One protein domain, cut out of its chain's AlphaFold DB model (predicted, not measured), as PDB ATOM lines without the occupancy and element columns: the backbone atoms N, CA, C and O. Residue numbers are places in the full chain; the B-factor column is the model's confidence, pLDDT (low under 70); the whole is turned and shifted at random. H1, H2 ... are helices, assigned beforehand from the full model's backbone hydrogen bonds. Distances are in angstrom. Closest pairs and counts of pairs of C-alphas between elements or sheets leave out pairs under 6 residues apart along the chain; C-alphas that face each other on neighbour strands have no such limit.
ATOM      1  N   LYS A  29     -25.164 -73.240  -2.923       83.50
ATOM      2  CA  LYS A  29     -26.445 -72.812  -2.336       83.50
ATOM      3  C   LYS A  29     -27.021 -73.845  -1.372       83.50
ATOM      4  O   LYS A  29     -27.684 -73.468  -0.405       83.50
ATOM      5  N   GLU A  30     -26.742 -75.121  -1.627       84.44
ATOM      6  CA  GLU A  30     -27.210 -76.243  -0.813       84.44
ATOM      7  C   GLU A  30     -26.432 -76.399   0.499       84.44
ATOM      8  O   GLU A  30     -26.945 -76.995   1.446       84.44
ATOM      9  N   PHE A  31     -25.215 -75.850   0.584       82.38
ATOM     10  CA  PHE A  31     -24.439 -75.897   1.819       82.38
ATOM     11  C   PHE A  31     -25.118 -75.087   2.933       82.38
ATOM     12  O   PHE A  31     -25.668 -74.013   2.667       82.38
ATOM     13  N   PRO A  32     -25.058 -75.543   4.200       80.31
ATOM     14  CA  PRO A  32     -25.544 -74.761   5.332       80.31
ATOM     15  C   PRO A  32     -24.888 -73.379   5.391       80.31
ATOM     16  O   PRO A  32     -23.692 -73.252   5.129       80.31
ATOM     17  N   ASP A  33     -25.653 -72.358   5.785       80.00
ATOM     18  CA  ASP A  33     -25.217 -70.954   5.730       80.00
ATOM     19  C   ASP A  33     -23.886 -70.713   6.450       80.00
ATOM     20  O   ASP A  33     -23.056 -69.954   5.965       80.00
ATOM     21  N   VAL A  34     -23.655 -71.398   7.574       74.31
ATOM     22  CA  VAL A  34     -22.413 -71.281   8.357       74.31
ATOM     23  C   VAL A  34     -21.179 -71.755   7.590       74.31
ATOM     24  O   VAL A  34     -20.120 -71.166   7.725       74.31
ATOM     25  N   TRP A  35     -21.294 -72.782   6.746       76.88
ATOM     26  CA  TRP A  35     -20.166 -73.223   5.916       76.88
ATOM     27  C   TRP A  35     -19.884 -72.268   4.767       76.88
ATOM     28  O   TRP A  35     -18.726 -72.071   4.413       76.88
ATOM     29  N   VAL A  36     -20.938 -71.689   4.192       81.44
ATOM     30  CA  VAL A  36     -20.796 -70.728   3.098       81.44
ATOM     31  C   VAL A  36     -20.109 -69.462   3.590       81.44
ATOM     32  O   VAL A  36     -19.265 -68.940   2.881       81.44
ATOM     33  N   SER A  37     -20.394 -69.001   4.807       76.44
ATOM     34  CA  SER A  37     -19.778 -67.765   5.300       76.44
ATOM     35  C   SER A  37     -18.323 -67.867   5.734       76.44
ATOM     36  O   SER A  37     -17.608 -66.869   5.825       76.44
ATOM     37  N   LEU A  38     -17.895 -69.077   6.068       74.81
ATOM     38  CA  LEU A  38     -16.509 -69.348   6.391       74.81
ATOM     39  C   LEU A  38     -15.673 -69.458   5.117       74.81
ATOM     40  O   LEU A  38     -14.455 -69.362   5.182       74.81
ATOM     41  N   ASP A  39     -16.302 -69.632   3.959       79.75
ATOM     42  CA  ASP A  39     -15.584 -69.704   2.699       79.75
ATOM     43  C   ASP A  39     -14.830 -68.392   2.404       79.75
ATOM     44  O   ASP A  39     -15.442 -67.324   2.454       79.75
ATOM     45  N   PRO A  40     -13.530 -68.440   2.051       78.88
ATOM     46  CA  PRO A  40     -12.755 -67.233   1.758       78.88
ATOM     47  C   PRO A  40     -13.373 -66.355   0.664       78.88
ATOM     48  O   PRO A  40     -13.364 -65.132   0.788       78.88
ATOM     49  N   ASP A  41     -13.977 -66.964  -0.366       83.56
ATOM     50  CA  ASP A  41     -14.604 -66.212  -1.461       83.56
ATOM     51  C   ASP A  41     -15.851 -65.458  -0.976       83.56
ATOM     52  O   ASP A  41     -16.121 -64.351  -1.439       83.56
ATOM     53  N   TYR A  42     -16.602 -66.028  -0.024       84.81
ATOM     54  CA  TYR A  42     -17.689 -65.310   0.638       84.81
ATOM     55  C   TYR A  42     -17.153 -64.154   1.478       84.81
ATOM     56  O   TYR A  42     -17.700 -63.060   1.405       84.81
ATOM     57  N   GLN A  43     -16.111 -64.379   2.284       82.81
ATOM     58  CA  GLN A  43     -15.602 -63.346   3.190       82.81
ATOM     59  C   GLN A  43     -15.081 -62.136   2.421       82.81
ATOM     60  O   GLN A  43     -15.364 -61.001   2.801       82.81
ATOM     61  N   LYS A  44     -14.393 -62.390   1.306       84.75
ATOM     62  CA  LYS A  44     -13.944 -61.344   0.395       84.75
ATOM     63  C   LYS A  44     -15.118 -60.593  -0.238       84.75
ATOM     64  O   LYS A  44     -15.189 -59.373  -0.130       84.75
ATOM     65  N   TRP A  45     -16.081 -61.316  -0.815       87.31
ATOM     66  CA  TRP A  45     -17.294 -60.710  -1.380       87.31
ATOM     67  C   TRP A  45     -18.066 -59.880  -0.340       87.31
ATOM     68  O   TRP A  45     -18.566 -58.798  -0.640       87.31
ATOM     69  N   GLU A  46     -18.145 -60.361   0.903       86.44
ATOM     70  CA  GLU A  46     -18.817 -59.669   2.002       86.44
ATOM     71  C   GLU A  46     -18.095 -58.368   2.365       86.44
ATOM     72  O   GLU A  46     -18.757 -57.353   2.589       86.44
ATOM     73  N   ALA A  47     -16.759 -58.387   2.415       86.31
ATOM     74  CA  ALA A  47     -15.943 -57.207   2.674       86.31
ATOM     75  C   ALA A  47     -16.144 -56.143   1.585       86.31
ATOM     76  O   ALA A  47     -16.462 -54.999   1.911       86.31
ATOM     77  N   GLU A  48     -16.068 -56.536   0.309       87.50
ATOM     78  CA  GLU A  48     -16.290 -55.655  -0.845       87.50
ATOM     79  C   GLU A  48     -17.688 -55.014  -0.803       87.50
ATOM     80  O   GLU A  48     -17.827 -53.793  -0.902       87.50
ATOM     81  N   LYS A  49     -18.736 -55.817  -0.572       86.69
ATOM     82  CA  LYS A  49     -20.121 -55.326  -0.487       86.69
ATOM     83  C   LYS A  49     -20.367 -54.423   0.713       86.69
ATOM     84  O   LYS A  49     -21.139 -53.468   0.616       86.69
ATOM     85  N   LEU A  50     -19.749 -54.719   1.856       87.00
ATOM     86  CA  LEU A  50     -19.848 -53.860   3.033       87.00
ATOM     87  C   LEU A  50     -19.175 -52.514   2.761       87.00
ATOM     88  O   LEU A  50     -19.736 -51.478   3.103       87.00
ATOM     89  N   LEU A  51     -18.003 -52.527   2.129       87.12
ATOM     90  CA  LEU A  51     -17.255 -51.323   1.798       87.12
ATOM     91  C   LEU A  51     -17.998 -50.442   0.784       87.12
ATOM     92  O   LEU A  51     -18.058 -49.229   0.963       87.12
ATOM     93  N   GLU A  52     -18.626 -51.051  -0.226       86.88
ATOM     94  CA  GLU A  52     -19.505 -50.370  -1.185       86.88
ATOM     95  C   GLU A  52     -20.651 -49.647  -0.460       86.88
ATOM     96  O   GLU A  52     -20.800 -48.431  -0.582       86.88
ATOM     97  N   LYS A  53     -21.395 -50.365   0.395       86.62
ATOM     98  CA  LYS A  53     -22.492 -49.789   1.195       86.62
ATOM     99  C   LYS A  53     -21.995 -48.706   2.162       86.62
ATOM    100  O   LYS A  53     -22.689 -47.720   2.400       86.62
ATOM    101  N   LEU A  54     -20.796 -48.862   2.726       86.44
ATOM    102  CA  LEU A  54     -20.166 -47.846   3.575       86.44
ATOM    103  C   LEU A  54     -19.811 -46.578   2.796       86.44
ATOM    104  O   LEU A  54     -20.062 -45.477   3.287       86.44
ATOM    105  N   SER A  55     -19.286 -46.726   1.582       85.62
ATOM    106  CA  SER A  55     -18.989 -45.617   0.674       85.62
ATOM    107  C   SER A  55     -20.259 -44.844   0.294       85.62
ATOM    108  O   SER A  55     -20.282 -43.616   0.381       85.62
ATOM    109  N   GLU A  56     -21.364 -45.541   0.001       86.19
ATOM    110  CA  GLU A  56     -22.679 -44.919  -0.246       86.19
ATOM    111  C   GLU A  56     -23.195 -44.107   0.952       86.19
ATOM    112  O   GLU A  56     -23.859 -43.083   0.780       86.19
ATOM    113  N   MET A  57     -22.867 -44.533   2.175       83.25
ATOM    114  CA  MET A  57     -23.201 -43.813   3.409       83.25
ATOM    115  C   MET A  57     -22.216 -42.683   3.746       83.25
ATOM    116  O   MET A  57     -22.372 -42.030   4.778       83.25
ATOM    117  N   GLY A  58     -21.232 -42.421   2.885       82.69
ATOM    118  CA  GLY A  58     -20.307 -41.298   3.013       82.69
ATOM    119  C   GLY A  58     -18.947 -41.641   3.621       82.69
ATOM    120  O   GLY A  58     -18.223 -40.714   3.987       82.69
ATOM    121  N   LEU A  59     -18.575 -42.924   3.722       84.06
ATOM    122  CA  LEU A  59     -17.208 -43.310   4.084       84.06
ATOM    123  C   LEU A  59     -16.239 -42.869   2.980       84.06
ATOM    124  O   LEU A  59     -16.323 -43.331   1.843       84.06
ATOM    125  N   LYS A  60     -15.305 -41.983   3.321       80.62
ATOM    126  CA  LYS A  60     -14.258 -41.533   2.403       80.62
ATOM    127  C   LYS A  60     -13.047 -42.443   2.528       80.62
ATOM    128  O   LYS A  60     -12.499 -42.598   3.614       80.62
ATOM    129  N   LEU A  61     -12.647 -43.029   1.408       77.94
ATOM    130  CA  LEU A  61     -11.492 -43.909   1.312       77.94
ATOM    131  C   LEU A  61     -10.547 -43.331   0.268       77.94
ATOM    132  O   LEU A  61     -10.924 -43.212  -0.897       77.94
ATOM    133  N   ASP A  62      -9.337 -42.980   0.690       76.00
ATOM    134  CA  ASP A  62      -8.282 -42.553  -0.234       76.00
ATOM    135  C   ASP A  62      -7.746 -43.747  -1.042       76.00
ATOM    136  O   ASP A  62      -7.449 -43.619  -2.228       76.00
ATOM    137  N   ASP A  63      -7.695 -44.927  -0.413       79.56
ATOM    138  CA  ASP A  63      -7.432 -46.216  -1.050       79.56
ATOM    139  C   ASP A  63      -8.567 -47.206  -0.710       79.56
ATOM    140  O   ASP A  63      -8.719 -47.583   0.460       79.56
ATOM    141  N   PRO A  64      -9.364 -47.648  -1.704       69.69
ATOM    142  CA  PRO A  64     -10.439 -48.616  -1.505       69.69
ATOM    143  C   PRO A  64      -9.971 -49.959  -0.928       69.69
ATOM    144  O   PRO A  64     -10.727 -50.600  -0.208       69.69
ATOM    145  N   HIS A  65      -8.736 -50.386  -1.195       80.75
ATOM    146  CA  HIS A  65      -8.246 -51.699  -0.757       80.75
ATOM    147  C   HIS A  65      -7.455 -51.652   0.554       80.75
ATOM    148  O   HIS A  65      -7.112 -52.701   1.099       80.75
ATOM    149  N   ALA A  66      -7.195 -50.466   1.113       84.56
ATOM    150  CA  ALA A  66      -6.393 -50.336   2.328       84.56
ATOM    151  C   ALA A  66      -7.017 -51.060   3.531       84.56
ATOM    152  O   ALA A  66      -6.314 -51.754   4.264       84.56
ATOM    153  N   LEU A  67      -8.336 -50.933   3.723       85.88
ATOM    154  CA  LEU A  67      -9.040 -51.630   4.805       85.88
ATOM    155  C   LEU A  67      -9.121 -53.142   4.573       85.88
ATOM    156  O   LEU A  67      -9.039 -53.904   5.532       85.88
ATOM    157  N   GLU A  68      -9.283 -53.567   3.321       85.75
ATOM    158  CA  GLU A  68      -9.333 -54.983   2.947       85.75
ATOM    159  C   GLU A  68      -7.990 -55.663   3.243       85.75
ATOM    160  O   GLU A  68      -7.950 -56.670   3.945       85.75
ATOM    161  N   HIS A  69      -6.881 -55.058   2.809       87.19
ATOM    162  CA  HIS A  69      -5.538 -55.577   3.058       87.19
ATOM    163  C   HIS A  69      -5.177 -55.589   4.553       87.19
ATOM    164  O   HIS A  69      -4.587 -56.550   5.049       87.19
ATOM    165  N   GLU A  70      -5.549 -54.545   5.300       88.44
ATOM    166  CA  GLU A  70      -5.364 -54.502   6.758       88.44
ATOM    167  C   GLU A  70      -6.175 -55.603   7.462       88.44
ATOM    168  O   GLU A  70      -5.688 -56.231   8.405       88.44
ATOM    169  N   TRP A  71      -7.395 -55.879   6.993       88.62
ATOM    170  CA  TRP A  71      -8.227 -56.964   7.509       88.62
ATOM    171  C   TRP A  71      -7.641 -58.344   7.204       88.62
ATOM    172  O   TRP A  71      -7.543 -59.160   8.122       88.62
ATOM    173  N   GLU A  72      -7.201 -58.602   5.970       86.19
ATOM    174  CA  GLU A  72      -6.526 -59.855   5.604       86.19
ATOM    175  C   GLU A  72      -5.279 -60.072   6.474       86.19
ATOM    176  O   GLU A  72      -5.076 -61.149   7.046       86.19
ATOM    177  N   HIS A  73      -4.465 -59.027   6.659       87.19
ATOM    178  CA  HIS A  73      -3.305 -59.086   7.542       87.19
ATOM    179  C   HIS A  73      -3.705 -59.394   8.993       87.19
ATOM    180  O   HIS A  73      -3.109 -60.259   9.634       87.19
ATOM    181  N   TRP A  74      -4.750 -58.741   9.505       86.75
ATOM    182  CA  TRP A  74      -5.265 -58.947  10.858       86.75
ATOM    183  C   TRP A  74      -5.837 -60.355  11.090       86.75
ATOM    184  O   TRP A  74      -5.651 -60.919  12.174       86.75
ATOM    185  N   GLN A  75      -6.477 -60.953  10.081       81.75
ATOM    186  CA  GLN A  75      -6.940 -62.342  10.133       81.75
ATOM    187  C   GLN A  75      -5.776 -63.334  10.235       81.75
ATOM    188  O   GLN A  75      -5.905 -64.357  10.905       81.75
ATOM    189  N   HIS A  76      -4.648 -63.042   9.581       80.12
ATOM    190  CA  HIS A  76      -3.467 -63.908   9.570       80.12
ATOM    191  C   HIS A  76      -2.481 -63.643  10.714       80.12
ATOM    192  O   HIS A  76      -1.664 -64.513  11.019       80.12
ATOM    193  N   ALA A  77      -2.559 -62.478  11.357       81.75
ATOM    194  CA  ALA A  77      -1.697 -62.112  12.478       81.75
ATOM    195  C   ALA A  77      -1.964 -62.954  13.739       81.75
ATOM    196  O   ALA A  77      -1.032 -63.236  14.490       81.75
ATOM    197  N   ASP A  78      -3.215 -63.375  13.962       75.50
ATOM    198  CA  ASP A  78      -3.613 -64.208  15.101       75.50
ATOM    199  C   ASP A  78      -4.575 -65.320  14.657       75.50
ATOM    200  O   ASP A  78      -5.578 -65.081  13.983       75.50
ATOM    201  N   HIS A  79      -4.316 -66.552  15.098       67.31
ATOM    202  CA  HIS A  79      -5.215 -67.686  14.895       67.31
ATOM    203  C   HIS A  79      -6.618 -67.458  15.478       67.31
ATOM    204  O   HIS A  79      -7.572 -68.063  14.990       67.31
ATOM    205  N   ALA A  80      -6.767 -66.598  16.488       68.44
ATOM    206  CA  ALA A  80      -8.070 -66.212  17.023       68.44
ATOM    207  C   ALA A  80      -8.904 -65.378  16.032       68.44
ATOM    208  O   ALA A  80     -10.131 -65.381  16.121       68.44
ATOM    209  N   ASN A  81      -8.266 -64.689  15.079       74.38
ATOM    210  CA  ASN A  81      -8.936 -63.836  14.092       74.38
ATOM    211  C   ASN A  81      -9.272 -64.560  12.786       74.38
ATOM    212  O   ASN A  81      -9.982 -64.022  11.935       74.38
ATOM    213  N   HIS A  82      -8.805 -65.798  12.633       71.25
ATOM    214  CA  HIS A  82      -9.024 -66.587  11.433       71.25
ATOM    215  C   HIS A  82     -10.523 -66.801  11.170       71.25
ATOM    216  O   HIS A  82     -11.252 -67.346  12.001       71.25
ATOM    217  N   GLY A  83     -10.983 -66.392   9.986       68.56
ATOM    218  CA  GLY A  83     -12.379 -66.526   9.574       68.56
ATOM    219  C   GLY A  83     -13.337 -65.529  10.235       68.56
ATOM    220  O   GLY A  83     -14.548 -65.673  10.059       68.56
ATOM    221  N   LYS A  84     -12.839 -64.525  10.976       76.06
ATOM    222  CA  LYS A  84     -13.685 -63.439  11.484       76.06
ATOM    223  C   LYS A  84     -14.144 -62.532  10.328       76.06
ATOM    224  O   LYS A  84     -13.295 -62.071   9.558       76.06
ATOM    225  N   PRO A  85     -15.454 -62.239  10.222       79.12
ATOM    226  CA  PRO A  85     -16.002 -61.334   9.212       79.12
ATOM    227  C   PRO A  85     -15.394 -59.926   9.246       79.12
ATOM    228  O   PRO A  85     -15.019 -59.435  10.313       79.12
ATOM    229  N   PHE A  86     -15.405 -59.232   8.108       85.31
ATOM    230  CA  PHE A  86     -14.858 -57.877   7.978       85.31
ATOM    231  C   PHE A  86     -15.508 -56.854   8.929       85.31
ATOM    232  O   PHE A  86     -14.833 -56.010   9.512       85.31
ATOM    233  N   PHE A  87     -16.817 -56.962   9.182       84.38
ATOM    234  CA  PHE A  87     -17.494 -56.049  10.114       84.38
ATOM    235  C   PHE A  87     -17.013 -56.204  11.568       84.38
ATOM    236  O   PHE A  87     -17.010 -55.224  12.306       84.38
ATOM    237  N   ILE A  88     -16.584 -57.408  11.982       84.12
ATOM    238  CA  ILE A  88     -16.026 -57.641  13.326       84.12
ATOM    239  C   ILE A  88     -14.670 -56.964  13.457       84.12
ATOM    240  O   ILE A  88     -14.394 -56.365  14.488       84.12
ATOM    241  N   PHE A  89     -13.854 -57.010  12.407       88.50
ATOM    242  CA  PHE A  89     -12.610 -56.252  12.361       88.50
ATOM    243  C   PHE A  89     -12.859 -54.752  12.569       88.50
ATOM    244  O   PHE A  89     -12.208 -54.143  13.416       88.50
ATOM    245  N   LEU A  90     -13.844 -54.172  11.874       88.75
ATOM    246  CA  LEU A  90     -14.210 -52.764  12.055       88.75
ATOM    247  C   LEU A  90     -14.711 -52.464  13.479       88.75
ATOM    248  O   LEU A  90     -14.321 -51.452  14.057       88.75
ATOM    249  N   GLU A  91     -15.537 -53.339  14.064       86.88
ATOM    250  CA  GLU A  91     -16.029 -53.183  15.442       86.88
ATOM    251  C   GLU A  91     -14.900 -53.294  16.481       86.88
ATOM    252  O   GLU A  91     -14.839 -52.475  17.394       86.88
ATOM    253  N   GLU A  92     -13.976 -54.248  16.337       89.25
ATOM    254  CA  GLU A  92     -12.836 -54.403  17.253       89.25
ATOM    255  C   GLU A  92     -11.862 -53.220  17.154       89.25
ATOM    256  O   GLU A  92     -11.394 -52.717  18.177       89.25
ATOM    257  N   LYS A  93     -11.588 -52.724  15.940       89.19
ATOM    258  CA  LYS A  93     -10.755 -51.528  15.738       89.19
ATOM    259  C   LYS A  93     -11.422 -50.266  16.285       89.19
ATOM    260  O   LYS A  93     -10.738 -49.435  16.877       89.19
ATOM    261  N   PHE A  94     -12.741 -50.136  16.141       87.81
ATOM    262  CA  PHE A  94     -13.493 -49.037  16.744       87.81
ATOM    263  C   PHE A  94     -13.465 -49.101  18.277       87.81
ATOM    264  O   PHE A  94     -13.181 -48.094  18.917       87.81
ATOM    265  N   ALA A  95     -13.670 -50.280  18.871       88.50
ATOM    266  CA  ALA A  95     -13.624 -50.449  20.323       88.50
ATOM    267  C   ALA A  95     -12.229 -50.146  20.904       88.50
ATOM    268  O   ALA A  95     -12.115 -49.574  21.987       88.50
ATOM    269  N   ALA A  96     -11.159 -50.489  20.178       88.88
ATOM    270  CA  ALA A  96      -9.796 -50.110  20.555       88.88
ATOM    271  C   ALA A  96      -9.613 -48.582  20.574       88.88
ATOM    272  O   ALA A  96      -9.035 -48.039  21.510       88.88
ATOM    273  N   LEU A  97     -10.177 -47.882  19.588       88.31
ATOM    274  CA  LEU A  97     -10.132 -46.423  19.507       88.31
ATOM    275  C   LEU A  97     -10.959 -45.745  20.613       88.31
ATOM    276  O   LEU A  97     -10.555 -44.712  21.142       88.31
ATOM    277  N   GLU A  98     -12.090 -46.338  21.004       88.06
ATOM    278  CA  GLU A  98     -12.859 -45.907  22.180       88.06
ATOM    279  C   GLU A  98     -12.058 -46.069  23.480       88.06
ATOM    280  O   GLU A  98     -12.105 -45.191  24.345       88.06
ATOM    281  N   ALA A  99     -11.298 -47.158  23.613       89.31
ATOM    282  CA  ALA A  99     -10.427 -47.381  24.765       89.31
ATOM    283  C   ALA A  99      -9.266 -46.372  24.812       89.31
ATOM    284  O   ALA A  99      -8.979 -45.821  25.879       89.31
ATOM    285  N   ASP A 100      -8.646 -46.076  23.666       88.75
ATOM    286  CA  ASP A 100      -7.597 -45.056  23.549       88.75
ATOM    287  C   ASP A 100      -8.131 -43.662  23.905       88.75
ATOM    288  O   ASP A 100      -7.504 -42.933  24.675       88.75
ATOM    289  N   PHE A 101      -9.332 -43.317  23.427       89.75
ATOM    290  CA  PHE A 101     -10.022 -42.083  23.798       89.75
ATOM    291  C   PHE A 101     -10.275 -41.993  25.309       89.75
ATOM    292  O   PHE A 101      -9.989 -40.961  25.919       89.75
ATOM    293  N   ALA A 102     -10.787 -43.062  25.928       88.69
ATOM    294  CA  ALA A 102     -11.049 -43.094  27.367       88.69
ATOM    295  C   ALA A 102      -9.760 -42.889  28.180       88.69
ATOM    296  O   ALA A 102      -9.739 -42.078  29.107       88.69
ATOM    297  N   SER A 103      -8.677 -43.558  27.779       89.62
ATOM    298  CA  SER A 103      -7.349 -43.417  28.385       89.62
ATOM    299  C   SER A 103      -6.792 -41.995  28.235       89.62
ATOM    300  O   SER A 103      -6.325 -41.395  29.205       89.62
ATOM    301  N   HIS A 104      -6.891 -41.405  27.037       88.81
ATOM    302  CA  HIS A 104      -6.458 -40.028  26.784       88.81
ATOM    303  C   HIS A 104      -7.250 -39.013  27.618       88.81
ATOM    304  O   HIS A 104      -6.675 -38.075  28.179       88.81
ATOM    305  N   LYS A 105      -8.567 -39.208  27.727       89.44
ATOM    306  CA  LYS A 105      -9.441 -38.354  28.530       89.44
ATOM    307  C   LYS A 105      -9.071 -38.414  30.011       89.44
ATOM    308  O   LYS A 105      -8.862 -37.366  30.611       89.44
ATOM    309  N   GLU A 106      -8.904 -39.614  30.570       90.25
ATOM    310  CA  GLU A 106      -8.490 -39.808  31.966       90.25
ATOM    311  C   GLU A 106      -7.122 -39.163  32.247       90.25
ATOM    312  O   GLU A 106      -6.950 -38.462  33.244       90.25
ATOM    313  N   ALA A 107      -6.153 -39.336  31.343       89.75
ATOM    314  CA  ALA A 107      -4.827 -38.742  31.485       89.75
ATOM    315  C   ALA A 107      -4.866 -37.203  31.467       89.75
ATOM    316  O   ALA A 107      -4.200 -36.556  32.282       89.75
ATOM    317  N   THR A 108      -5.655 -36.616  30.563       88.00
ATOM    318  CA  THR A 108      -5.808 -35.159  30.437       88.00
ATOM    319  C   THR A 108      -6.580 -34.570  31.622       88.00
ATOM    320  O   THR A 108      -6.202 -33.517  32.137       88.00
ATOM    321  N   GLU A 109      -7.610 -35.261  32.119       90.31
ATOM    322  CA  GLU A 109      -8.329 -34.878  33.341       90.31
ATOM    323  C   GLU A 109      -7.401 -34.913  34.560       90.31
ATOM    324  O   GLU A 109      -7.292 -33.917  35.273       90.31
ATOM    325  N   ALA A 110      -6.643 -35.997  34.748       91.00
ATOM    326  CA  ALA A 110      -5.696 -36.124  35.854       91.00
ATOM    327  C   ALA A 110      -4.580 -35.065  35.804       91.00
ATOM    328  O   ALA A 110      -4.120 -34.587  36.845       91.00
ATOM    329  N   ALA A 111      -4.121 -34.683  34.606       90.62
ATOM    330  CA  ALA A 111      -3.171 -33.586  34.435       90.62
ATOM    331  C   ALA A 111      -3.788 -32.239  34.847       90.62
ATOM    332  O   ALA A 111      -3.180 -31.509  35.631       90.62
ATOM    333  N   GLY A 112      -5.014 -31.951  34.399       90.38
ATOM    334  CA  GLY A 112      -5.737 -30.738  34.779       90.38
ATOM    335  C   GLY A 112      -6.040 -30.663  36.280       90.38
ATOM    336  O   GLY A 112      -5.851 -29.617  36.896       90.38
ATOM    337  N   GLU A 113      -6.412 -31.773  36.924       92.00
ATOM    338  CA  GLU A 113      -6.626 -31.826  38.378       92.00
ATOM    339  C   GLU A 113      -5.343 -31.538  39.173       92.00
ATOM    340  O   GLU A 113      -5.379 -30.853  40.201       92.00
ATOM    341  N   ARG A 114      -4.183 -31.999  38.684       93.12
ATOM    342  CA  ARG A 114      -2.880 -31.648  39.276       93.12
ATOM    343  C   ARG A 114      -2.590 -30.155  39.149       93.12
ATOM    344  O   ARG A 114      -2.071 -29.568  40.099       93.12
ATOM    345  N   GLU A 115      -2.929 -29.538  38.019       91.88
ATOM    346  CA  GLU A 115      -2.798 -28.088  37.834       91.88
ATOM    347  C   GLU A 115      -3.728 -27.305  38.765       91.88
ATOM    348  O   GLU A 115      -3.279 -26.345  39.396       91.88
ATOM    349  N   VAL A 116      -4.982 -27.747  38.930       92.94
ATOM    350  CA  VAL A 116      -5.926 -27.169  39.900       92.94
ATOM    351  C   VAL A 116      -5.348 -27.243  41.312       92.94
ATOM    352  O   VAL A 116      -5.262 -26.220  41.989       92.94
ATOM    353  N   SER A 117      -4.869 -28.414  41.739       93.50
ATOM    354  CA  SER A 117      -4.284 -28.603  43.073       93.50
ATOM    355  C   SER A 117      -3.028 -27.744  43.295       93.50
ATOM    356  O   SER A 117      -2.849 -27.144  44.363       93.50
ATOM    357  N   ALA A 118      -2.169 -27.617  42.278       92.94
ATOM    358  CA  ALA A 118      -0.993 -26.753  42.326       92.94
ATOM    359  C   ALA A 118      -1.371 -25.264  42.408       92.94
ATOM    360  O   ALA A 118      -0.753 -24.504  43.163       92.94
ATOM    361  N   ALA A 119      -2.397 -24.842  41.664       91.44
ATOM    362  CA  ALA A 119      -2.919 -23.481  41.697       91.44
ATOM    363  C   ALA A 119      -3.574 -23.155  43.052       91.44
ATOM    364  O   ALA A 119      -3.304 -22.093  43.615       91.44
ATOM    365  N   GLU A 120      -4.353 -24.077  43.624       93.00
ATOM    366  CA  GLU A 120      -4.960 -23.935  44.956       93.00
ATOM    367  C   GLU A 120      -3.883 -23.837  46.047       93.00
ATOM    368  O   GLU A 120      -3.889 -22.894  46.841       93.00
ATOM    369  N   SER A 121      -2.870 -24.707  45.997       93.19
ATOM    370  CA  SER A 121      -1.713 -24.649  46.904       93.19
ATOM    371  C   SER A 121      -0.970 -23.307  46.819       93.19
ATOM    372  O   SER A 121      -0.481 -22.781  47.821       93.19
ATOM    373  N   LYS A 122      -0.872 -22.717  45.619       92.06
ATOM    374  CA  LYS A 122      -0.259 -21.395  45.418       92.06
ATOM    375  C   LYS A 122      -1.099 -20.276  46.037       92.06
ATOM    376  O   LYS A 122      -0.526 -19.350  46.611       92.06
ATOM    377  N   VAL A 123      -2.428 -20.356  45.950       92.00
ATOM    378  CA  VAL A 123      -3.340 -19.407  46.611       92.00
ATOM    379  C   VAL A 123      -3.156 -19.457  48.129       92.00
ATOM    380  O   VAL A 123      -3.002 -18.404  48.748       92.00
ATOM    381  N   GLU A 124      -3.111 -20.652  48.722       91.56
ATOM    382  CA  GLU A 124      -2.913 -20.825  50.168       91.56
ATOM    383  C   GLU A 124      -1.586 -20.226  50.651       91.56
ATOM    384  O   GLU A 124      -1.564 -19.496  51.645       91.56
ATOM    385  N   ARG A 125      -0.490 -20.454  49.913       93.06
ATOM    386  CA  ARG A 125       0.825 -19.864  50.228       93.06
ATOM    387  C   ARG A 125       0.803 -18.338  50.200       93.06
ATOM    388  O   ARG A 125       1.255 -17.708  51.150       93.06
ATOM    389  N   LEU A 126       0.228 -17.737  49.156       90.81
ATOM    390  CA  LEU A 126       0.145 -16.275  49.030       90.81
ATOM    391  C   LEU A 126      -0.698 -15.632  50.143       90.81
ATOM    392  O   LEU A 126      -0.416 -14.506  50.557       90.81
ATOM    393  N   ILE A 127      -1.724 -16.336  50.632       89.56
ATOM    394  CA  ILE A 127      -2.518 -15.901  51.788       89.56
ATOM    395  C   ILE A 127      -1.678 -15.976  53.070       89.56
ATOM    396  O   ILE A 127      -1.661 -15.011  53.834       89.56
ATOM    397  N   ALA A 128      -0.954 -17.079  53.289       91.31
ATOM    398  CA  ALA A 128      -0.106 -17.270  54.467       91.31
ATOM    399  C   ALA A 128       1.054 -16.258  54.549       91.31
ATOM    400  O   ALA A 128       1.413 -15.816  55.638       91.31
ATOM    401  N   GLU A 129       1.612 -15.855  53.406       91.81
ATOM    402  CA  GLU A 129       2.713 -14.886  53.302       91.81
ATOM    403  C   GLU A 129       2.258 -13.414  53.386       91.81
ATOM    404  O   GLU A 129       3.091 -12.509  53.397       91.81
ATOM    405  N   GLY A 130       0.948 -13.143  53.441       88.12
ATOM    406  CA  GLY A 130       0.418 -11.776  53.489       88.12
ATOM    407  C   GLY A 130       0.606 -10.992  52.182       88.12
ATOM    408  O   GLY A 130       0.750  -9.768  52.209       88.12
ATOM    409  N   ALA A 131       0.621 -11.681  51.033       87.69
ATOM    410  CA  ALA A 131       0.801 -11.064  49.720       87.69
ATOM    411  C   ALA A 131      -0.309 -10.048  49.389       87.69
ATOM    412  O   ALA A 131      -1.415 -10.100  49.936       87.69
ATOM    413  N   LYS A 132      -0.040  -9.124  48.454       90.38
ATOM    414  CA  LYS A 132      -0.987  -8.054  48.098       90.38
ATOM    415  C   LYS A 132      -2.305  -8.641  47.557       90.38
ATOM    416  O   LYS A 132      -2.279  -9.631  46.824       90.38
ATOM    417  N   PRO A 133      -3.463  -7.990  47.800       85.31
ATOM    418  CA  PRO A 133      -4.764  -8.468  47.317       85.31
ATOM    419  C   PRO A 133      -4.846  -8.694  45.796       85.31
ATOM    420  O   PRO A 133      -5.599  -9.551  45.338       85.31
ATOM    421  N   ALA A 134      -4.066  -7.944  45.008       87.69
ATOM    422  CA  ALA A 134      -3.993  -8.111  43.557       87.69
ATOM    423  C   ALA A 134      -3.389  -9.468  43.148       87.69
ATOM    424  O   ALA A 134      -3.927 -10.131  42.261       87.69
ATOM    425  N   ASP A 135      -2.337  -9.914  43.838       84.56
ATOM    426  CA  ASP A 135      -1.634 -11.169  43.545       84.56
ATOM    427  C   ASP A 135      -2.484 -12.383  43.948       84.56
ATOM    428  O   ASP A 135      -2.585 -13.364  43.210       84.56
ATOM    429  N   GLN A 136      -3.195 -12.278  45.077       86.00
ATOM    430  CA  GLN A 136      -4.164 -13.291  45.509       86.00
ATOM    431  C   GLN A 136      -5.344 -13.410  44.531       86.00
ATOM    432  O   GLN A 136      -5.805 -14.515  44.246       86.00
ATOM    433  N   LYS A 137      -5.830 -12.284  43.991       89.94
ATOM    434  CA  LYS A 137      -6.904 -12.269  42.987       89.94
ATOM    435  C   LYS A 137      -6.464 -12.936  41.682       89.94
ATOM    436  O   LYS A 137      -7.229 -13.719  41.127       89.94
ATOM    437  N   ALA A 138      -5.244 -12.662  41.222       89.06
ATOM    438  CA  ALA A 138      -4.683 -13.302  40.034       89.06
ATOM    439  C   ALA A 138      -4.519 -14.822  40.218       89.06
ATOM    440  O   ALA A 138      -4.868 -15.590  39.328       89.06
ATOM    441  N   ALA A 139      -4.058 -15.269  41.392       87.06
ATOM    442  CA  ALA A 139      -3.914 -16.693  41.691       87.06
ATOM    443  C   ALA A 139      -5.267 -17.427  41.766       87.06
ATOM    444  O   ALA A 139      -5.392 -18.525  41.233       87.06
ATOM    445  N   LYS A 140      -6.301 -16.810  42.355       91.00
ATOM    446  CA  LYS A 140      -7.665 -17.373  42.360       91.00
ATOM    447  C   LYS A 140      -8.271 -17.453  40.958       91.00
ATOM    448  O   LYS A 140      -8.931 -18.435  40.650       91.00
ATOM    449  N   ALA A 141      -8.021 -16.459  40.104       91.94
ATOM    450  CA  ALA A 141      -8.446 -16.519  38.708       91.94
ATOM    451  C   ALA A 141      -7.793 -17.698  37.965       91.94
ATOM    452  O   ALA A 141      -8.472 -18.386  37.215       91.94
ATOM    453  N   ALA A 142      -6.512 -17.984  38.231       89.38
ATOM    454  CA  ALA A 142      -5.825 -19.139  37.648       89.38
ATOM    455  C   ALA A 142      -6.417 -20.490  38.098       89.38
ATOM    456  O   ALA A 142      -6.467 -21.417  37.295       89.38
ATOM    457  N   VAL A 143      -6.900 -20.598  39.344       92.06
ATOM    458  CA  VAL A 143      -7.633 -21.790  39.819       92.06
ATOM    459  C   VAL A 143      -8.919 -21.990  39.020       92.06
ATOM    460  O   VAL A 143      -9.178 -23.099  38.562       92.06
ATOM    461  N   GLU A 144      -9.706 -20.931  38.822       92.69
ATOM    462  CA  GLU A 144     -10.940 -21.017  38.032       92.69
ATOM    463  C   GLU A 144     -10.650 -21.380  36.571       92.69
ATOM    464  O   GLU A 144     -11.290 -22.280  36.040       92.69
ATOM    465  N   THR A 145      -9.618 -20.798  35.951       91.88
ATOM    466  CA  THR A 145      -9.193 -21.179  34.592       91.88
ATOM    467  C   THR A 145      -8.790 -22.655  34.499       91.88
ATOM    468  O   THR A 145      -9.161 -23.332  33.543       91.88
ATOM    469  N   ALA A 146      -8.070 -23.185  35.493       88.56
ATOM    470  CA  ALA A 146      -7.703 -24.602  35.526       88.56
ATOM    471  C   ALA A 146      -8.931 -25.514  35.721       88.56
ATOM    472  O   ALA A 146      -9.039 -26.559  35.080       88.56
ATOM    473  N   LYS A 147      -9.905 -25.106  36.548       91.94
ATOM    474  CA  LYS A 147     -11.178 -25.829  36.729       91.94
ATOM    475  C   LYS A 147     -12.029 -25.822  35.461       91.94
ATOM    476  O   LYS A 147     -12.609 -26.847  35.111       91.94
ATOM    477  N   GLU A 148     -12.081 -24.696  34.755       91.38
ATOM    478  CA  GLU A 148     -12.741 -24.584  33.452       91.38
ATOM    479  C   GLU A 148     -12.084 -25.498  32.409       91.38
ATOM    480  O   GLU A 148     -12.796 -26.164  31.655       91.38
ATOM    481  N   ALA A 149     -10.749 -25.602  32.409       86.19
ATOM    482  CA  ALA A 149     -10.021 -26.525  31.541       86.19
ATOM    483  C   ALA A 149     -10.387 -27.994  31.833       86.19
ATOM    484  O   ALA A 149     -10.752 -28.717  30.908       86.19
ATOM    485  N   VAL A 150     -10.412 -28.418  33.103       90.00
ATOM    486  CA  VAL A 150     -10.862 -29.774  33.491       90.00
ATOM    487  C   VAL A 150     -12.309 -30.030  33.057       90.00
ATOM    488  O   VAL A 150     -12.609 -31.060  32.453       90.00
ATOM    489  N   ALA A 151     -13.211 -29.075  33.296       90.06
ATOM    490  CA  ALA A 151     -14.611 -29.183  32.889       90.06
ATOM    491  C   ALA A 151     -14.786 -29.252  31.359       90.06
ATOM    492  O   ALA A 151     -15.760 -29.834  30.874       90.06
ATOM    493  N   SER A 152     -13.865 -28.660  30.591       87.06
ATOM    494  CA  SER A 152     -13.844 -28.770  29.130       87.06
ATOM    495  C   SER A 152     -13.430 -30.173  28.672       87.06
ATOM    496  O   SER A 152     -14.127 -30.762  27.847       87.06
ATOM    497  N   THR A 153     -12.403 -30.768  29.289       85.50
ATOM    498  CA  THR A 153     -11.966 -32.149  29.018       85.50
ATOM    499  C   THR A 153     -13.063 -33.164  29.339       85.50
ATOM    500  O   THR A 153     -13.323 -34.072  28.551       85.50
ATOM    501  N   GLN A 154     -13.805 -32.960  30.431       85.62
ATOM    502  CA  GLN A 154     -14.939 -33.816  30.799       85.62
ATOM    503  C   GLN A 154     -16.053 -33.845  29.745       85.62
ATOM    504  O   GLN A 154     -16.754 -34.853  29.610       85.62
ATOM    505  N   LYS A 155     -16.211 -32.767  28.972       87.50
ATOM    506  CA  LYS A 155     -17.198 -32.668  27.888       87.50
ATOM    507  C   LYS A 155     -16.667 -33.136  26.537       87.50
ATOM    508  O   LYS A 155     -17.472 -33.244  25.616       87.50
ATOM    509  N   LEU A 156     -15.368 -33.426  26.427       86.12
ATOM    510  CA  LEU A 156     -14.760 -33.904  25.193       86.12
ATOM    511  C   LEU A 156     -15.485 -35.163  24.720       86.12
ATOM    512  O   LEU A 156     -15.694 -36.110  25.491       86.12
ATOM    513  N   THR A 157     -15.875 -35.148  23.453       85.25
ATOM    514  CA  THR A 157     -16.510 -36.273  22.771       85.25
ATOM    515  C   THR A 157     -15.494 -37.036  21.930       85.25
ATOM    516  O   THR A 157     -14.501 -36.474  21.464       85.25
ATOM    517  N   ILE A 158     -15.766 -38.317  21.660       83.06
ATOM    518  CA  ILE A 158     -14.909 -39.108  20.770       83.06
ATOM    519  C   ILE A 158     -14.809 -38.469  19.378       83.06
ATOM    520  O   ILE A 158     -13.730 -38.399  18.810       83.06
ATOM    521  N   GLY A 159     -15.896 -37.894  18.854       80.88
ATOM    522  CA  GLY A 159     -15.891 -37.220  17.552       80.88
ATOM    523  C   GLY A 159     -14.965 -35.997  17.477       80.88
ATOM    524  O   GLY A 159     -14.483 -35.670  16.393       80.88
ATOM    525  N   GLU A 160     -14.711 -35.323  18.601       81.50
ATOM    526  CA  GLU A 160     -13.727 -34.237  18.703       81.50
ATOM    527  C   GLU A 160     -12.307 -34.784  18.842       81.50
ATOM    528  O   GLU A 160     -11.408 -34.313  18.150       81.50
ATOM    529  N   TYR A 161     -12.123 -35.830  19.651       83.50
ATOM    530  CA  TYR A 161     -10.844 -36.528  19.777       83.50
ATOM    531  C   TYR A 161     -10.351 -37.086  18.434       83.50
ATOM    532  O   TYR A 161      -9.195 -36.900  18.073       83.50
ATOM    533  N   LEU A 162     -11.243 -37.650  17.617       83.50
ATOM    534  CA  LEU A 162     -10.938 -38.154  16.270       83.50
ATOM    535  C   LEU A 162     -10.495 -37.076  15.265       83.50
ATOM    536  O   LEU A 162     -10.105 -37.407  14.145       83.50
ATOM    537  N   LYS A 163     -10.611 -35.793  15.618       81.25
ATOM    538  CA  LYS A 163     -10.117 -34.661  14.818       81.25
ATOM    539  C   LYS A 163      -8.815 -34.077  15.367       81.25
ATOM    540  O   LYS A 163      -8.286 -33.157  14.750       81.25
ATOM    541  N   SER A 164      -8.353 -34.548  16.524       79.56
ATOM    542  CA  SER A 164      -7.116 -34.085  17.151       79.56
ATOM    543  C   SER A 164      -5.886 -34.696  16.479       79.56
ATOM    544  O   SER A 164      -5.955 -35.791  15.917       79.56
ATOM    545  N   ASP A 165      -4.749 -34.008  16.591       75.06
ATOM    546  CA  ASP A 165      -3.447 -34.500  16.120       75.06
ATOM    547  C   ASP A 165      -2.926 -35.697  16.949       75.06
ATOM    548  O   ASP A 165      -1.937 -36.330  16.579       75.06
ATOM    549  N   ASP A 166      -3.591 -36.025  18.064       74.19
ATOM    550  CA  ASP A 166      -3.223 -37.136  18.947       74.19
ATOM    551  C   ASP A 166      -3.584 -38.509  18.359       74.19
ATOM    552  O   ASP A 166      -3.038 -39.535  18.777       74.19
ATOM    553  N   VAL A 167      -4.488 -38.551  17.373       79.06
ATOM    554  CA  VAL A 167      -4.884 -39.788  16.694       79.06
ATOM    555  C   VAL A 167      -3.956 -40.050  15.514       79.06
ATOM    556  O   VAL A 167      -3.865 -39.266  14.572       79.06
ATOM    557  N   LYS A 168      -3.272 -41.197  15.538       77.25
ATOM    558  CA  LYS A 168      -2.347 -41.589  14.469       77.25
ATOM    559  C   LYS A 168      -3.111 -41.938  13.192       77.25
ATOM    560  O   LYS A 168      -3.883 -42.892  13.161       77.25
ATOM    561  N   THR A 169      -2.841 -41.191  12.129       79.50
ATOM    562  CA  THR A 169      -3.392 -41.397  10.779       79.50
ATOM    563  C   THR A 169      -2.275 -41.585   9.747       79.50
ATOM    564  O   THR A 169      -2.315 -41.027   8.651       79.50
ATOM    565  N   ASP A 170      -1.228 -42.308  10.138       79.88
ATOM    566  CA  ASP A 170       0.015 -42.505   9.389       79.88
ATOM    567  C   ASP A 170      -0.131 -43.457   8.195       79.88
ATOM    568  O   ASP A 170       0.637 -43.360   7.236       79.88
ATOM    569  N   THR A 171      -1.135 -44.337   8.217       83.50
ATOM    570  CA  THR A 171      -1.454 -45.245   7.109       83.50
ATOM    571  C   THR A 171      -2.825 -44.936   6.490       83.50
ATOM    572  O   THR A 171      -3.725 -44.464   7.193       83.50
ATOM    573  N   PRO A 172      -3.041 -45.256   5.196       83.19
ATOM    574  CA  PRO A 172      -4.361 -45.139   4.568       83.19
ATOM    575  C   PRO A 172      -5.444 -45.957   5.291       83.19
ATOM    576  O   PRO A 172      -6.588 -45.522   5.401       83.19
ATOM    577  N   ALA A 173      -5.079 -47.114   5.855       83.19
ATOM    578  CA  ALA A 173      -5.986 -47.932   6.657       83.19
ATOM    579  C   ALA A 173      -6.364 -47.245   7.981       83.19
ATOM    580  O   ALA A 173      -7.535 -47.239   8.355       83.19
ATOM    581  N   ALA A 174      -5.404 -46.615   8.669       83.56
ATOM    582  CA  ALA A 174      -5.672 -45.852   9.889       83.56
ATOM    583  C   ALA A 174      -6.590 -44.648   9.615       83.56
ATOM    584  O   ALA A 174      -7.537 -44.411  10.362       83.56
ATOM    585  N   GLN A 175      -6.372 -43.936   8.507       84.88
ATOM    586  CA  GLN A 175      -7.251 -42.850   8.057       84.88
ATOM    587  C   GLN A 175      -8.678 -43.345   7.808       84.88
ATOM    588  O   GLN A 175      -9.635 -42.776   8.331       84.88
ATOM    589  N   ALA A 176      -8.818 -44.450   7.076       85.50
ATOM    590  CA  ALA A 176     -10.109 -45.059   6.791       85.50
ATOM    591  C   ALA A 176     -10.839 -45.540   8.061       85.50
ATOM    592  O   ALA A 176     -12.052 -45.370   8.172       85.50
ATOM    593  N   LEU A 177     -10.118 -46.088   9.048       86.75
ATOM    594  CA  LEU A 177     -10.682 -46.471  10.348       86.75
ATOM    595  C   LEU A 177     -11.171 -45.258  11.150       86.75
ATOM    596  O   LEU A 177     -12.220 -45.330  11.787       86.75
ATOM    597  N   VAL A 178     -10.452 -44.135  11.092       86.75
ATOM    598  CA  VAL A 178     -10.873 -42.879  11.729       86.75
ATOM    599  C   VAL A 178     -12.108 -42.295  11.038       86.75
ATOM    600  O   VAL A 178     -13.042 -41.870  11.719       86.75
ATOM    601  N   GLU A 179     -12.171 -42.309   9.707       86.69
ATOM    602  CA  GLU A 179     -13.372 -41.901   8.961       86.69
ATOM    603  C   GLU A 179     -14.568 -42.815   9.263       86.69
ATOM    604  O   GLU A 179     -15.678 -42.330   9.500       86.69
ATOM    605  N   PHE A 180     -14.340 -44.127   9.366       87.44
ATOM    606  CA  PHE A 180     -15.357 -45.073   9.823       87.44
ATOM    607  C   PHE A 180     -15.824 -44.753  11.246       87.44
ATOM    608  O   PHE A 180     -17.026 -44.714  11.495       87.44
ATOM    609  N   ALA A 181     -14.911 -44.460  12.174       86.62
ATOM    610  CA  ALA A 181     -15.249 -44.109  13.550       86.62
ATOM    611  C   ALA A 181     -16.070 -42.811  13.644       86.62
ATOM    612  O   ALA A 181     -17.027 -42.729  14.422       86.62
ATOM    613  N   LYS A 182     -15.756 -41.811  12.809       85.31
ATOM    614  CA  LYS A 182     -16.550 -40.578  12.685       85.31
ATOM    615  C   LYS A 182     -17.965 -40.883  12.201       85.31
ATOM    616  O   LYS A 182     -18.924 -40.407  12.804       85.31
ATOM    617  N   LEU A 183     -18.097 -41.704  11.159       84.81
ATOM    618  CA  LEU A 183     -19.393 -42.116  10.624       84.81
ATOM    619  C   LEU A 183     -20.191 -42.923  11.661       84.81
ATOM    620  O   LEU A 183     -21.369 -42.649  11.894       84.81
ATOM    621  N   ARG A 184     -19.524 -43.848  12.363       84.25
ATOM    622  CA  ARG A 184     -20.085 -44.684  13.433       84.25
ATOM    623  C   ARG A 184     -20.616 -43.880  14.614       84.25
ATOM    624  O   ARG A 184     -21.588 -44.302  15.235       84.25
ATOM    625  N   SER A 185     -20.013 -42.725  14.888       78.88
ATOM    626  CA  SER A 185     -20.416 -41.816  15.966       78.88
ATOM    627  C   SER A 185     -21.711 -41.043  15.667       78.88
ATOM    628  O   SER A 185     -22.191 -40.304  16.524       78.88
ATOM    629  N   THR A 186     -22.291 -41.185  14.468       81.06
ATOM    630  CA  THR A 186     -23.571 -40.556  14.108       81.06
ATOM    631  C   THR A 186     -24.767 -41.444  14.465       81.06
ATOM    632  O   THR A 186     -24.744 -42.663  14.282       81.06
ATOM    633  N   GLU A 187     -25.849 -40.836  14.957       75.06
ATOM    634  CA  GLU A 187     -27.048 -41.566  15.400       75.06
ATOM    635  C   GLU A 187     -27.726 -42.329  14.247       75.06
ATOM    636  O   GLU A 187     -28.099 -43.493  14.403       75.06
ATOM    637  N   GLU A 188     -27.794 -41.722  13.057       79.00
ATOM    638  CA  GLU A 188     -28.394 -42.315  11.853       79.00
ATOM    639  C   GLU A 188     -27.669 -43.594  11.395       79.00
ATOM    640  O   GLU A 188     -28.293 -44.575  10.967       79.00
ATOM    641  N   PHE A 189     -26.339 -43.615  11.520       82.25
ATOM    642  CA  PHE A 189     -25.534 -44.772  11.147       82.25
ATOM    643  C   PHE A 189     -25.747 -45.946  12.102       82.25
ATOM    644  O   PHE A 189     -25.723 -47.098  11.670       82.25
ATOM    645  N   SER A 190     -25.999 -45.689  13.390       71.44
ATOM    646  CA  SER A 190     -26.157 -46.752  14.386       71.44
ATOM    647  C   SER A 190     -27.289 -47.721  14.039       71.44
ATOM    648  O   SER A 190     -27.102 -48.940  14.089       71.44
ATOM    649  N   THR A 191     -28.425 -47.180  13.592       74.31
ATOM    650  CA  THR A 191     -29.584 -47.960  13.145       74.31
ATOM    651  C   THR A 191     -29.315 -48.750  11.867       74.31
ATOM    652  O   THR A 191     -29.614 -49.940  11.818       74.31
ATOM    653  N   LYS A 192     -28.688 -48.133  10.857       81.50
ATOM    654  CA  LYS A 192     -28.374 -48.793   9.576       81.50
ATOM    655  C   LYS A 192     -27.292 -49.868   9.732       81.50
ATOM    656  O   LYS A 192     -27.366 -50.927   9.115       81.50
ATOM    657  N   TRP A 193     -26.314 -49.643  10.606       81.50
ATOM    658  CA  TRP A 193     -25.233 -50.592  10.882       81.50
ATOM    659  C   TRP A 193     -25.735 -51.933  11.427       81.50
ATOM    660  O   TRP A 193     -25.195 -52.982  11.079       81.50
ATOM    661  N   LEU A 194     -26.794 -51.916  12.248       73.81
ATOM    662  CA  LEU A 194     -27.410 -53.134  12.780       73.81
ATOM    663  C   LEU A 194     -27.954 -54.036  11.664       73.81
ATOM    664  O   LEU A 194     -27.837 -55.258  11.756       73.81
ATOM    665  N   GLU A 195     -28.515 -53.442  10.611       74.94
ATOM    666  CA  GLU A 195     -28.998 -54.171   9.437       74.94
ATOM    667  C   GLU A 195     -27.834 -54.684   8.582       74.94
ATOM    668  O   GLU A 195     -27.838 -55.841   8.157       74.94
ATOM    669  N   LEU A 196     -26.795 -53.865   8.389       74.62
ATOM    670  CA  LEU A 196     -25.633 -54.198   7.556       74.62
ATOM    671  C   LEU A 196     -24.795 -55.359   8.094       74.62
ATOM    672  O   LEU A 196     -24.208 -56.109   7.314       74.62
ATOM    673  N   ARG A 197     -24.772 -55.548   9.415       72.88
ATOM    674  CA  ARG A 197     -24.114 -56.697  10.049       72.88
ATOM    675  C   ARG A 197     -24.979 -57.961  10.090       72.88
ATOM    676  O   ARG A 197     -24.546 -58.964  10.659       72.88
ATOM    677  N   SER A 198     -26.191 -57.945   9.520       73.75
ATOM    678  CA  SER A 198     -27.057 -59.128   9.483       73.75
ATOM    679  C   SER A 198     -26.447 -60.217   8.608       73.75
ATOM    680  O   SER A 198     -26.537 -60.233   7.380       73.75
ATOM    681  N   TYR A 199     -25.825 -61.168   9.286       65.88
ATOM    682  CA  TYR A 199     -25.147 -62.304   8.694       65.88
ATOM    683  C   TYR A 199     -26.052 -63.115   7.747       65.88
ATOM    684  O   TYR A 199     -25.689 -63.394   6.605       65.88
ATOM    685  N   LYS A 200     -27.268 -63.453   8.192       68.00
ATOM    686  CA  LYS A 200     -28.196 -64.307   7.436       68.00
ATOM    687  C   LYS A 200     -28.674 -63.645   6.145       68.00
ATOM    688  O   LYS A 200     -28.804 -64.316   5.122       68.00
ATOM    689  N   ALA A 201     -28.908 -62.332   6.188       72.69
ATOM    690  CA  ALA A 201     -29.288 -61.565   5.009       72.69
ATOM    691  C   ALA A 201     -28.177 -61.598   3.945       72.69
ATOM    692  O   ALA A 201     -28.465 -61.814   2.771       72.69
ATOM    693  N   ARG A 202     -26.909 -61.488   4.361       80.75
ATOM    694  CA  ARG A 202     -25.753 -61.473   3.450       80.75
ATOM    695  C   ARG A 202     -25.440 -62.835   2.847       80.75
ATOM    696  O   ARG A 202     -25.184 -62.918   1.652       80.75
ATOM    697  N   VAL A 203     -25.536 -63.920   3.618       81.44
ATOM    698  CA  VAL A 203     -25.389 -65.272   3.049       81.44
ATOM    699  C   VAL A 203     -26.500 -65.566   2.043       81.44
ATOM    700  O   VAL A 203     -26.239 -66.154   0.992       81.44
ATOM    701  N   ALA A 204     -27.732 -65.127   2.320       83.06
ATOM    702  CA  ALA A 204     -28.830 -65.244   1.365       83.06
ATOM    703  C   ALA A 204     -28.573 -64.417   0.091       83.06
ATOM    704  O   ALA A 204     -28.782 -64.931  -1.007       83.06
ATOM    705  N   GLU A 205     -28.066 -63.187   0.229       85.12
ATOM    706  CA  GLU A 205     -27.662 -62.316  -0.884       85.12
ATOM    707  C   GLU A 205     -26.553 -62.974  -1.727       85.12
ATOM    708  O   GLU A 205     -26.734 -63.153  -2.927       85.12
ATOM    709  N   TYR A 206     -25.485 -63.485  -1.108       85.25
ATOM    710  CA  TYR A 206     -24.398 -64.205  -1.787       85.25
ATOM    711  C   TYR A 206     -24.867 -65.473  -2.518       85.25
ATOM    712  O   TYR A 206     -24.438 -65.794  -3.632       85.25
ATOM    713  N   LYS A 207     -25.778 -66.238  -1.905       85.56
ATOM    714  CA  LYS A 207     -26.377 -67.419  -2.546       85.56
ATOM    715  C   LYS A 207     -27.286 -67.038  -3.717       85.56
ATOM    716  O   LYS A 207     -27.422 -67.825  -4.658       85.56
ATOM    717  N   ALA A 208     -27.917 -65.869  -3.671       85.81
ATOM    718  CA  ALA A 208     -28.752 -65.357  -4.749       85.81
ATOM    719  C   ALA A 208     -27.935 -64.697  -5.873       85.81
ATOM    720  O   ALA A 208     -28.378 -64.729  -7.019       85.81
ATOM    721  N   ASP A 209     -26.749 -64.167  -5.565       83.31
ATOM    722  CA  ASP A 209     -25.904 -63.425  -6.497       83.31
ATOM    723  C   ASP A 209     -25.438 -64.296  -7.679       83.31
ATOM    724  O   ASP A 209     -24.645 -65.233  -7.541       83.31
ATOM    725  N   THR A 210     -25.955 -63.989  -8.870       76.88
ATOM    726  CA  THR A 210     -25.634 -64.694 -10.116       76.88
ATOM    727  C   THR A 210     -24.288 -64.290 -10.716       76.88
ATOM    728  O   THR A 210     -23.841 -64.945 -11.654       76.88
ATOM    729  N   GLN A 211     -23.663 -63.212 -10.230       77.19
ATOM    730  CA  GLN A 211     -22.359 -62.742 -10.709       77.19
ATOM    731  C   GLN A 211     -21.199 -63.510 -10.068       77.19
ATOM    732  O   GLN A 211     -20.145 -63.659 -10.683       77.19
ATOM    733  N   VAL A 212     -21.397 -64.050  -8.863       80.06
ATOM    734  CA  VAL A 212     -20.406 -64.904  -8.205       80.06
ATOM    735  C   VAL A 212     -20.372 -66.265  -8.905       80.06
ATOM    736  O   VAL A 212     -21.410 -66.912  -9.065       80.06
TER     737      VAL A 212
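Overview. This is residues 29 to 212 of the 549 residues of the protein "ATP synthase subunit a" of Pirellula staleyi (strain ATCC 27377 / DSM 6068 / ICPB 4128) (UniProt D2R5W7). A long helical hairpin, H4 and H5, has a loose head of short helices at one end, gathered round the first turns of H4. In the head, H2, H3 and H7 touch H4 crosswise, H9 and H1 lie beyond H2, and little H6 lies beside H4 where the chain comes back from H5. The printed part has 184 residues with nine named helices, H1 to H9 in order, and no named strand; its class is all helix, the packing mostly crossed. It is extended, with a radius of gyration of the C-alphas of 24.7 A, a rod spanning 88 by 33 by 28 A, and the hairpin makes most of its length.

Arrangement. H1, residues 33 to 38, is close to but not clearly touching H2, residues 40 to 56, with C-alphas 37 and 43 closest at 6.4 A. H3, residues 66 to 77, precedes H4, residues 86 to 128, the hub, which touches five helices. With residues 86 to 87 alone H4 touches H2 at a steep tilt of 55 degrees, the closest C-alphas being those of Ala 47 and Phe 86, 5.5 A apart. H3 and H4 only just touch, with 3 pairs of C-alphas within 8 A, Trp 71 and Phe 89 closest at 6.6 A. H5, residues 133 to 155, forms a hairpin with H4, a shallow tilt of 12 degrees, opposite ways, with C-alphas 119 and 143 closest at 5.3 A. H6, residues 158 to 161, only just touches H4, with 3 pairs of C-alphas within 8 A, 101 and 158 closest at 6.5 A. H7, residues 172 to 184, is about perpendicular to H4 at 80 degrees and touches it at Phe 94 and Ala 181, the closest C-alphas, 6.1 A. H8, residues 187 to 196, touches no helix. H9, residues 199 to 208, touches H1, with C-alphas 33 and 203 closest at 6.3 A. Every O i to N i+4 pair is within hydrogen-bond range in H1, H2, H3, H4, H7 and H9; H5 has 18 of 19, H8 has 2 of 6, with 5 of 7 O i to N i+3 pairs, and H6 is too short for such a pair.

Along the chain. H1 begins at C-alpha 33, (-25.217, -70.954, 5.730). H2 is 24.5 A long, H4 63.5 A, from (-14.858, -57.877, 7.978) at C-alpha 86, and H5 33.4 A. H9 ends at C-alpha 208, (-28.752, -65.357, -4.749).

Size, cuts and confidence. The C-alphas of Glu 30 and Gly 130 are the two farthest apart, 88.7 A. The printed part has no cut, and no link is long. Mean pLDDT of the printed part is 84.3; residues 64, 79 to 80, 83 and 199 to 200 are under 70.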